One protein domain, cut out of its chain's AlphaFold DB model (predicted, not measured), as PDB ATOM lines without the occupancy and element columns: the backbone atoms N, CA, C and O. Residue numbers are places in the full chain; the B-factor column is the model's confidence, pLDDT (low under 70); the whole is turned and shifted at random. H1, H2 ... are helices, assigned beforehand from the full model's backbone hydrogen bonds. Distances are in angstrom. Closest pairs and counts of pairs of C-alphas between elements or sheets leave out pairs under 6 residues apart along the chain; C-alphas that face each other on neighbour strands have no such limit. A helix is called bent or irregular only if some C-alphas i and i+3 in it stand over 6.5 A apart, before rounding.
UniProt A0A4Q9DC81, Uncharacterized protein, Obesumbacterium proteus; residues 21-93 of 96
ATOM      1  N   SER A  21     127.056 154.952 246.806       90.19
ATOM      2  CA  SER A  21     126.032 155.672 246.033       90.19
ATOM      3  C   SER A  21     126.430 155.894 244.565       90.19
ATOM      4  O   SER A  21     125.565 156.131 243.717       90.19
ATOM      5  N   ILE A  22     127.723 155.781 244.245       94.62
ATOM      6  CA  ILE A  22     128.271 155.893 242.890       94.62
ATOM      7  C   ILE A  22     127.753 154.742 242.018       94.62
ATOM      8  O   ILE A  22     127.389 154.988 240.865       94.62
ATOM      9  N   TYR A  23     127.629 153.531 242.576       95.62
ATOM     10  CA  TYR A  23     127.207 152.315 241.864       95.62
ATOM     11  C   TYR A  23     125.818 152.412 241.220       95.62
ATOM     12  O   TYR A  23     125.523 151.735 240.234       95.62
ATOM     13  N   ASN A  24     124.942 153.258 241.771       94.94
ATOM     14  CA  ASN A  24     123.562 153.422 241.307       94.94
ATOM     15  C   ASN A  24     123.344 154.692 240.475       94.94
ATOM     16  O   ASN A  24     122.223 154.975 240.056       94.94
ATOM     17  N   ASN A  25     124.402 155.458 240.199       97.25
ATOM     18  CA  ASN A  25     124.328 156.675 239.404       97.25
ATOM     19  C   ASN A  25     125.148 156.527 238.119       97.25
ATOM     20  O   ASN A  25     126.373 156.460 238.163       97.25
ATOM     21  N   LYS A  26     124.482 156.558 236.956       96.38
ATOM     22  CA  LYS A  26     125.133 156.350 235.647       96.38
ATOM     23  C   LYS A  26     126.311 157.293 235.381       96.38
ATOM     24  O   LYS A  26     127.314 156.884 234.800       96.38
ATOM     25  N   THR A  27     126.203 158.552 235.805       97.38
ATOM     26  CA  THR A  27     127.258 159.552 235.615       97.38
ATOM     27  C   THR A  27     128.440 159.252 236.523       97.38
ATOM     28  O   THR A  27     129.574 159.236 236.053       97.38
ATOM     29  N   TYR A  28     128.178 158.973 237.800       96.94
ATOM     30  CA  TYR A  28     129.245 158.739 238.770       96.94
ATOM     31  C   TYR A  28     129.935 157.391 238.576       96.94
ATOM     32  O   TYR A  28     131.150 157.297 238.708       96.94
ATOM     33  N   THR A  29     129.191 156.372 238.163       97.62
ATOM     34  CA  THR A  29     129.741 155.090 237.721       97.62
ATOM     35  C   THR A  29     130.727 155.283 236.560       97.62
ATOM     36  O   THR A  29     131.843 154.771 236.605       97.62
ATOM     37  N   LEU A  30     130.367 156.080 235.542       98.06
ATOM     38  CA  LEU A  30     131.287 156.392 234.443       98.06
ATOM     39  C   LEU A  30     132.504 157.194 234.931       98.06
ATOM     40  O   LEU A  30     133.619 156.932 234.486       98.06
ATOM     41  N   SER A  31     132.333 158.143 235.857       97.31
ATOM     42  CA  SER A  31     133.482 158.863 236.418       97.31
ATOM     43  C   SER A  31     134.400 157.971 237.247       97.31
ATOM     44  O   SER A  31     135.607 158.137 237.154       97.31
ATOM     45  N   TRP A  32     133.862 157.009 238.004       97.38
ATOM     46  CA  TRP A  32     134.669 156.024 238.733       97.38
ATOM     47  C   TRP A  32     135.606 155.301 237.772       97.38
ATOM     48  O   TRP A  32     136.824 155.345 237.936       97.38
ATOM     49  N   ALA A  33     135.035 154.757 236.693       97.62
ATOM     50  CA  ALA A  33     135.792 154.063 235.663       97.62
ATOM     51  C   ALA A  33     136.906 154.946 235.086       97.62
ATOM     52  O   ALA A  33     138.076 154.578 235.099       97.62
ATOM     53  N   LEU A  34     136.547 156.157 234.650       97.94
ATOM     54  CA  LEU A  34     137.477 157.100 234.035       97.94
ATOM     55  C   LEU A  34     138.620 157.501 234.979       97.94
ATOM     56  O   LEU A  34     139.761 157.611 234.542       97.94
ATOM     57  N   TRP A  35     138.347 157.733 236.261       96.94
ATOM     58  CA  TRP A  35     139.373 158.167 237.209       96.94
ATOM     59  C   TRP A  35     140.351 157.049 237.574       96.94
ATOM     60  O   TRP A  35     141.535 157.348 237.746       96.94
ATOM     61  N   HIS A  36     139.905 155.791 237.606       96.88
ATOM     62  CA  HIS A  36     140.768 154.624 237.821       96.88
ATOM     63  C   HIS A  36     141.483 154.145 236.544       96.88
ATOM     64  O   HIS A  36     142.537 153.523 236.620       96.88
ATOM     65  N   ASP A  37     140.969 154.475 235.362       97.12
ATOM     66  CA  ASP A  37     141.550 154.069 234.079       97.12
ATOM     67  C   ASP A  37     142.854 154.831 233.770       97.12
ATOM     68  O   ASP A  37     142.880 156.070 233.742       97.12
ATOM     69  N   ALA A  38     143.945 154.088 233.555       95.81
ATOM     70  CA  ALA A  38     145.283 154.616 233.282       95.81
ATOM     71  C   ALA A  38     145.400 155.308 231.914       95.81
ATOM     72  O   ALA A  38     146.196 156.234 231.766       95.81
ATOM     73  N   ASP A  39     144.566 154.924 230.946       94.62
ATOM     74  CA  ASP A  39     144.585 155.468 229.585       94.62
ATOM     75  C   ASP A  39     143.808 156.786 229.473       94.62
ATOM     76  O   ASP A  39     143.666 157.360 228.389       94.62
ATOM     77  N   THR A  40     143.242 157.275 230.577       94.50
ATOM     78  CA  THR A  40     142.546 158.558 230.601       94.50
ATOM     79  C   THR A  40     143.401 159.645 231.237       94.50
ATOM     80  O   THR A  40     144.257 159.425 232.091       94.50
ATOM     81  N   LYS A  41     143.091 160.889 230.870       93.56
ATOM     82  CA  LYS A  41     143.747 162.081 231.419       93.56
ATOM     83  C   LYS A  41     143.315 162.451 232.845       93.56
ATOM     84  O   LYS A  41     143.849 163.415 233.394       93.56
ATOM     85  N   PHE A  42     142.315 161.779 233.421       94.00
ATOM     86  CA  PHE A  42     141.764 162.159 234.725       94.00
ATOM     87  C   PHE A  42     142.728 161.782 235.853       94.00
ATOM     88  O   PHE A  42     143.369 160.737 235.802       94.00
ATOM     89  N   LYS A  43     142.852 162.641 236.869       90.00
ATOM     90  CA  LYS A  43     143.769 162.467 238.007       90.00
ATOM     91  C   LYS A  43     142.999 162.598 239.320       90.00
ATOM     92  O   LYS A  43     141.973 163.276 239.354       90.00
ATOM     93  N   GLY A  44     143.518 161.996 240.392       82.75
ATOM     94  CA  GLY A  44     142.980 162.149 241.752       82.75
ATOM     95  C   GLY A  44     142.705 160.846 242.506       82.75
ATOM     96  O   GLY A  44     142.345 160.907 243.672       82.75
ATOM     97  N   THR A  45     142.886 159.688 241.870       89.25
ATOM     98  CA  THR A  45     142.835 158.367 242.515       89.25
ATOM     99  C   THR A  45     143.906 157.454 241.914       89.25
ATOM    100  O   THR A  45     144.500 157.797 240.883       89.25
ATOM    101  N   ASN A  46     144.152 156.312 242.553       91.25
ATOM    102  CA  ASN A  46     145.063 155.287 242.051       91.25
ATOM    103  C   ASN A  46     144.538 154.687 240.740       91.25
ATOM    104  O   ASN A  46     143.336 154.465 240.573       91.25
ATOM    105  N   LYS A  47     145.449 154.415 239.802       94.19
ATOM    106  CA  LYS A  47     145.119 153.877 238.477       94.19
ATOM    107  C   LYS A  47     144.969 152.359 238.508       94.19
ATOM    108  O   LYS A  47     145.799 151.622 237.986       94.19
ATOM    109  N   GLU A  48     143.901 151.918 239.157       95.69
ATOM    110  CA  GLU A  48     143.589 150.507 239.377       95.69
ATOM    111  C   GLU A  48     142.740 149.948 238.226       95.69
ATOM    112  O   GLU A  48     141.552 150.251 238.103       95.69
ATOM    113  N   SER A  49     143.335 149.089 237.393       95.38
ATOM    114  CA  SER A  49     142.659 148.494 236.225       95.38
ATOM    115  C   SER A  49     141.380 147.725 236.596       95.38
ATOM    116  O   SER A  49     140.359 147.837 235.915       95.38
ATOM    117  N   ASN A  50     141.391 147.008 237.725       96.19
ATOM    118  CA  ASN A  50     140.219 146.272 238.208       96.19
ATOM    119  C   ASN A  50     139.058 147.210 238.579       96.19
ATOM    120  O   ASN A  50     137.914 146.938 238.218       96.19
ATOM    121  N   GLU A  51     139.342 148.334 239.240       96.06
ATOM    122  CA  GLU A  51     138.322 149.326 239.600       96.06
ATOM    123  C   GLU A  51     137.783 150.062 238.371       96.06
ATOM    124  O   GLU A  51     136.576 150.292 238.256       96.06
ATOM    125  N   ALA A  52     138.656 150.354 237.402       97.50
ATOM    126  CA  ALA A  52     138.239 150.893 236.115       97.50
ATOM    127  C   ALA A  52     137.246 149.948 235.417       97.50
ATOM    128  O   ALA A  52     136.170 150.374 234.990       97.50
ATOM    129  N   LYS A  53     137.577 148.650 235.366       97.94
ATOM    130  CA  LYS A  53     136.736 147.615 234.760       97.94
ATOM    131  C   LYS A  53     135.374 147.495 235.450       97.94
ATOM    132  O   LYS A  53     134.363 147.573 234.755       97.94
ATOM    133  N   LYS A  54     135.328 147.395 236.785       97.50
ATOM    134  CA  LYS A  54     134.066 147.370 237.555       97.50
ATOM    135  C   LYS A  54     133.175 148.568 237.222       97.50
ATOM    136  O   LYS A  54     131.976 148.422 236.964       97.50
ATOM    137  N   GLY A  55     133.775 149.759 237.176       97.94
ATOM    138  CA  GLY A  55     133.087 150.988 236.794       97.94
ATOM    139  C   GLY A  55     132.508 150.916 235.379       97.94
ATOM    140  O   GLY A  55     131.334 151.231 235.187       97.94
ATOM    141  N   TYR A  56     133.286 150.470 234.387       98.44
ATOM    142  CA  TYR A  56     132.812 150.346 233.004       98.44
ATOM    143  C   TYR A  56     131.713 149.292 232.839       98.44
ATOM    144  O   TYR A  56     130.721 149.559 232.160       98.44
ATOM    145  N   GLU A  57     131.828 148.132 233.486       98.12
ATOM    146  CA  GLU A  57     130.802 147.083 233.447       98.12
ATOM    147  C   GLU A  57     129.470 147.590 234.005       98.12
ATOM    148  O   GLU A  57     128.421 147.446 233.370       98.12
ATOM    149  N   ARG A  58     129.503 148.280 235.151       98.38
ATOM    150  CA  ARG A  58     128.295 148.888 235.715       98.38
ATOM    151  C   ARG A  58     127.787 150.048 234.856       98.38
ATOM    152  O   ARG A  58     126.574 150.179 234.669       98.38
ATOM    153  N   ALA A  59     128.681 150.857 234.281       98.12
ATOM    154  CA  ALA A  59     128.307 151.961 233.396       98.12
ATOM    155  C   ALA A  59     127.569 151.435 232.165       98.12
ATOM    156  O   ALA A  59     126.576 152.039 231.764       98.12
ATOM    157  N   LYS A  60     128.003 150.294 231.608       97.94
ATOM    158  CA  LYS A  60     127.354 149.635 230.469       97.94
ATOM    159  C   LYS A  60     125.885 149.340 230.763       97.94
ATOM    160  O   LYS A  60     125.030 149.655 229.941       97.94
ATOM    161  N   VAL A  61     125.589 148.804 231.948       97.44
ATOM    162  CA  VAL A  61     124.214 148.497 232.374       97.44
ATOM    163  C   VAL A  61     123.377 149.769 232.520       97.44
ATOM    164  O   VAL A  61     122.248 149.822 232.043       97.44
ATOM    165  N   LEU A  62     123.919 150.804 233.166       97.44
ATOM    166  CA  LEU A  62     123.159 152.014 233.496       97.44
ATOM    167  C   LEU A  62     122.977 152.982 232.319       97.44
ATOM    168  O   LEU A  62     121.972 153.692 232.254       97.44
ATOM    169  N   TRP A  63     123.955 153.059 231.416       96.25
ATOM    170  CA  TRP A  63     123.839 153.850 230.193       96.25
ATOM    171  C   TRP A  63     123.074 153.094 229.113       96.25
ATOM    172  O   TRP A  63     122.272 153.706 228.408       96.25
ATOM    173  N   GLY A  64     123.274 151.781 228.993       94.44
ATOM    174  CA  GLY A  64     122.649 150.978 227.948       94.44
ATOM    175  C   GLY A  64     122.975 151.499 226.546       94.44
ATOM    176  O   GLY A  64     123.955 152.217 226.334       94.44
ATOM    177  N   ASP A  65     122.131 151.155 225.578       92.75
ATOM    178  CA  ASP A  65     122.390 151.488 224.182       92.75
ATOM    179  C   ASP A  65     122.177 152.979 223.842       92.75
ATOM    180  O   ASP A  65     121.320 153.670 224.411       92.75
ATOM    181  N   ASP A  66     122.973 153.474 222.893       94.38
ATOM    182  CA  ASP A  66     122.994 154.871 222.467       94.38
ATOM    183  C   ASP A  66     121.795 155.275 221.596       94.38
ATOM    184  O   ASP A  66     121.513 156.469 221.489       94.38
ATOM    185  N   LEU A  67     121.025 154.329 221.043       91.12
ATOM    186  CA  LEU A  67     119.835 154.613 220.226       91.12
ATOM    187  C   LEU A  67     118.819 155.511 220.949       91.12
ATOM    188  O   LEU A  67     118.223 156.400 220.336       91.12
ATOM    189  N   SER A  68     118.675 155.331 222.266       90.06
ATOM    190  CA  SER A  68     117.815 156.162 223.123       90.06
ATOM    191  C   SER A  68     118.268 157.627 223.210       90.06
ATOM    192  O   SER A  68     117.470 158.507 223.522       90.06
ATOM    193  N   ARG A  69     119.541 157.894 222.905       93.88
ATOM    194  CA  ARG A  69     120.211 159.193 223.028       93.88
ATOM    195  C   ARG A  69     120.746 159.702 221.697       93.88
ATOM    196  O   ARG A  69     121.562 160.614 221.699       93.88
ATOM    197  N   LYS A  70     120.294 159.170 220.556       93.94
ATOM    198  CA  LYS A  70     120.845 159.490 219.222       93.94
ATOM    199  C   LYS A  70     120.996 160.995 218.930       93.94
ATOM    200  O   LYS A  70     121.939 161.395 218.254       93.94
ATOM    201  N   ASN A  71     120.100 161.819 219.482       94.88
ATOM    202  CA  ASN A  71     120.064 163.272 219.292       94.88
ATOM    203  C   ASN A  71     120.775 164.070 220.412       94.88
ATOM    204  O   ASN A  71     120.809 165.297 220.358       94.88
ATOM    205  N   GLU A  72     121.324 163.417 221.445       95.12
ATOM    206  CA  GLU A  72     122.014 164.083 222.556       95.12
ATOM    207  C   GLU A  72     123.469 164.406 222.189       95.12
ATOM    208  O   GLU A  72     124.379 163.592 222.352       95.12
ATOM    209  N   THR A  73     123.708 165.631 221.725       94.00
ATOM    210  CA  THR A  73     125.041 166.093 221.301       94.00
ATOM    211  C   THR A  73     125.900 166.641 222.440       94.00
ATOM    212  O   THR A  73     127.097 166.883 222.250       94.00
ATOM    213  N   THR A  74     125.328 166.832 223.632       96.94
ATOM    214  CA  THR A  74     126.068 167.334 224.793       96.94
ATOM    215  C   THR A  74     127.137 166.336 225.237       96.94
ATOM    216  O   THR A  74     127.052 165.131 224.985       96.94
ATOM    217  N   LYS A  75     128.190 166.853 225.875       97.19
ATOM    218  CA  LYS A  75     129.330 166.051 226.323       97.19
ATOM    219  C   LYS A  75     129.250 165.765 227.816       97.19
ATOM    220  O   LYS A  75     128.886 166.635 228.601       97.19
ATOM    221  N   LEU A  76     129.680 164.572 228.202       97.00
ATOM    222  CA  LEU A  76     129.975 164.192 229.575       97.00
ATOM    223  C   LEU A  76     131.418 163.686 229.627       97.00
ATOM    224  O   LEU A  76     131.784 162.788 228.877       97.00
ATOM    225  N   TYR A  77     132.258 164.308 230.458       95.75
ATOM    226  CA  TYR A  77     133.693 163.989 230.547       95.75
ATOM    227  C   TYR A  77     134.439 164.038 229.197       95.75
ATOM    228  O   TYR A  77     135.445 163.367 228.993       95.75
ATOM    229  N   GLY A  78     133.957 164.867 228.263       95.75
ATOM    230  CA  GLY A  78     134.512 164.997 226.912       95.75
ATOM    231  C   GLY A  78     133.959 164.001 225.886       95.75
ATOM    232  O   GLY A  78     134.238 164.166 224.702       95.75
ATOM    233  N   ILE A  79     133.137 163.038 226.308       96.31
ATOM    234  CA  ILE A  79     132.490 162.034 225.457       96.31
ATOM    235  C   ILE A  79     131.095 162.540 225.089       96.31
ATOM    236  O   ILE A  79     130.358 163.007 225.958       96.31
ATOM    237  N   HIS A  80     130.713 162.476 223.815       97.25
ATOM    238  CA  HIS A  80     129.344 162.811 223.419       97.25
ATOM    239  C   HIS A  80     128.360 161.778 223.973       97.25
ATOM    240  O   HIS A  80     128.617 160.579 223.909       97.25
ATOM    241  N   ARG A  81     127.229 162.234 224.518       96.44
ATOM    242  CA  ARG A  81     126.264 161.357 225.203       96.44
ATOM    243  C   ARG A  81     125.595 160.331 224.294       96.44
ATOM    244  O   ARG A  81     125.232 159.260 224.774       96.44
ATOM    245  N   ASN A  82     125.493 160.635 223.005       96.69
ATOM    246  CA  ASN A  82     125.070 159.701 221.964       96.69
ATOM    247  C   ASN A  82     126.151 158.677 221.548       96.69
ATOM    248  O   ASN A  82     125.897 157.877 220.658       96.69
ATOM    249  N   HIS A  83     127.335 158.693 222.169       97.00
ATOM    250  CA  HIS A  83     128.423 157.735 221.940       97.00
ATOM    251  C   HIS A  83     128.962 157.116 223.243       97.00
ATOM    252  O   HIS A  83     130.016 156.478 223.232       97.00
ATOM    253  N   ILE A  84     128.298 157.326 224.388       97.31
ATOM    254  CA  ILE A  84     128.785 156.808 225.678       97.31
ATOM    255  C   ILE A  84     128.734 155.279 225.708       97.31
ATOM    256  O   ILE A  84     129.690 154.659 226.169       97.31
ATOM    257  N   GLY A  85     127.661 154.664 225.208       96.75
ATOM    258  CA  GLY A  85     127.536 153.209 225.158       96.75
ATOM    259  C   GLY A  85     128.631 152.580 224.296       96.75
ATOM    260  O   GLY A  85     129.307 151.650 224.737       96.75
ATOM    261  N   ALA A  86     128.871 153.137 223.107       96.50
ATOM    262  CA  ALA A  86     129.959 152.714 222.228       96.50
ATOM    263  C   ALA A  86     131.345 152.890 222.877       96.50
ATOM    264  O   ALA A  86     132.169 151.976 222.830       96.50
ATOM    265  N   PHE A  87     131.591 154.029 223.531       97.00
ATOM    266  CA  PHE A  87     132.836 154.285 224.257       97.00
ATOM    267  C   PHE A  87     133.083 153.253 225.369       97.00
ATOM    268  O   PHE A  87     134.188 152.728 225.484       97.00
ATOM    269  N   ILE A  88     132.057 152.934 226.165       97.56
ATOM    270  CA  ILE A  88     132.160 151.950 227.252       97.56
ATOM    271  C   ILE A  88     132.475 150.556 226.698       97.56
ATOM    272  O   ILE A  88     133.373 149.894 227.210       97.56
ATOM    273  N   ARG A  89     131.783 150.113 225.639       96.81
ATOM    274  CA  ARG A  89     132.047 148.807 225.005       96.81
ATOM    275  C   ARG A  89     133.478 148.706 224.485       96.81
ATOM    276  O   ARG A  89     134.159 147.728 224.775       96.81
ATOM    277  N   HIS A  90     133.966 149.760 223.832       95.88
ATOM    278  CA  HIS A  90     135.359 149.831 223.394       95.88
ATOM    279  C   HIS A  90     136.341 149.689 224.569       95.88
ATOM    280  O   HIS A  90     137.295 148.921 224.479       95.88
ATOM    281  N   LYS A  91     136.083 150.366 225.697       96.50
ATOM    282  CA  LYS A  91     136.898 150.250 226.919       96.50
ATOM    283  C   LYS A  91     136.873 148.859 227.555       96.50
ATOM    284  O   LYS A  91     137.847 148.473 228.191       96.50
ATOM    285  N   LEU A  92     135.797 148.104 227.357       96.75
ATOM    286  CA  LEU A  92     135.679 146.712 227.796       96.75
ATOM    287  C   LEU A  92     136.263 145.703 226.793       96.75
ATOM    288  O   LEU A  92     136.256 144.507 227.071       96.75
ATOM    289  N   GLY A  93     136.772 146.158 225.643       94.62
ATOM    290  CA  GLY A  93     137.254 145.276 224.576       94.62
ATOM    291  C   GLY A  93     136.132 144.541 223.834       94.62
ATOM    292  O   GLY A  93     136.387 143.537 223.174       94.62
TER     293      GLY A  93
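This is residues 21 to 93 of the 96 residues of an uncharacterized protein of Obesumbacterium proteus (UniProt A0A4Q9DC81). Two helices, H2 and H3, lie side by side as a helical hairpin, and a third, H5, packs on H3 at a steep angle, with its last part nearer to H3 than its first. Two short helices sit at the margins, H1 at the beginning of H2 and H4 by the beginning of H5, while long loops make the two ends of the longest axis, residues 37 to 48 at one and residues 70 to 80, with H4, at the other. The printed part has 73 residues with five named helices, H1 to H5 in chain order, and no named strand; its class is all helix. It is compact, with a radius of gyration of the C-alphas of 11.5 A and spans of 35 by 25 by 21 A.

Find C-alpha 21 at (126.032, 155.672, 246.033), where H1, residues 21 to 24, begins. H2 covers residues 26 to 36 and is 15.9 A long from first to last C-alpha. Look next at C-alpha 49, at (142.659, 148.494, 236.225); from there H3 runs 20.5 A to residue 63. H4 is residues 66 to 69. H5, residues 81 to 91, is 15.5 A long and ends at C-alpha 91, (136.898, 150.250, 226.919); it is irregular, with C-alphas 82 and 85 7.6 A apart.

Begin with H3, the hub, which touches H1, H2 and H5. H2 and H3 form a hairpin and touch at a shallow tilt of 18 degrees, opposite ways; their closest C-alphas are those of Ala 33 and Ala 52, 4.0 A apart. H5 touches H3 at a steep tilt of 38 degrees, opposite ways, closest at the C-alphas of Tyr 56 and Ile 88, 6.0 A. H2 and H5 are near each other. H1 touches H2 only at the corner, closest at the C-alphas of Ile 22 and Tyr 28, 5.1 A. H1 and H3 only just touch, with 3 pairs of C-alphas within 8 A, the closest those of Tyr 23 and Arg 58, 7.1 A. H4 touches H5, closest at the C-alphas of Arg 69 and Asn 82, 5.0 A. H3 and H4 meet only through their link, and H4 is apart from H1 and H2. In H2 and H3 every O i to N i+4 pair is within hydrogen-bond range, in H5 5 of 7 are, and H1 and H4 are too short for such a pair.

The two C-alphas farthest apart are those of Asn 46 and Asn 71, 34.7 A. The printed part has no cut. The links H2 to H3 and H4 to H5 are long, with 12 and 11 residues; in the second, residues 75 to 76 pair antiparallel with residues 79 to 80, of which neither stretch belongs to a named strand. The mean pLDDT of the printed part is 95.7, and no printed residue is under 70.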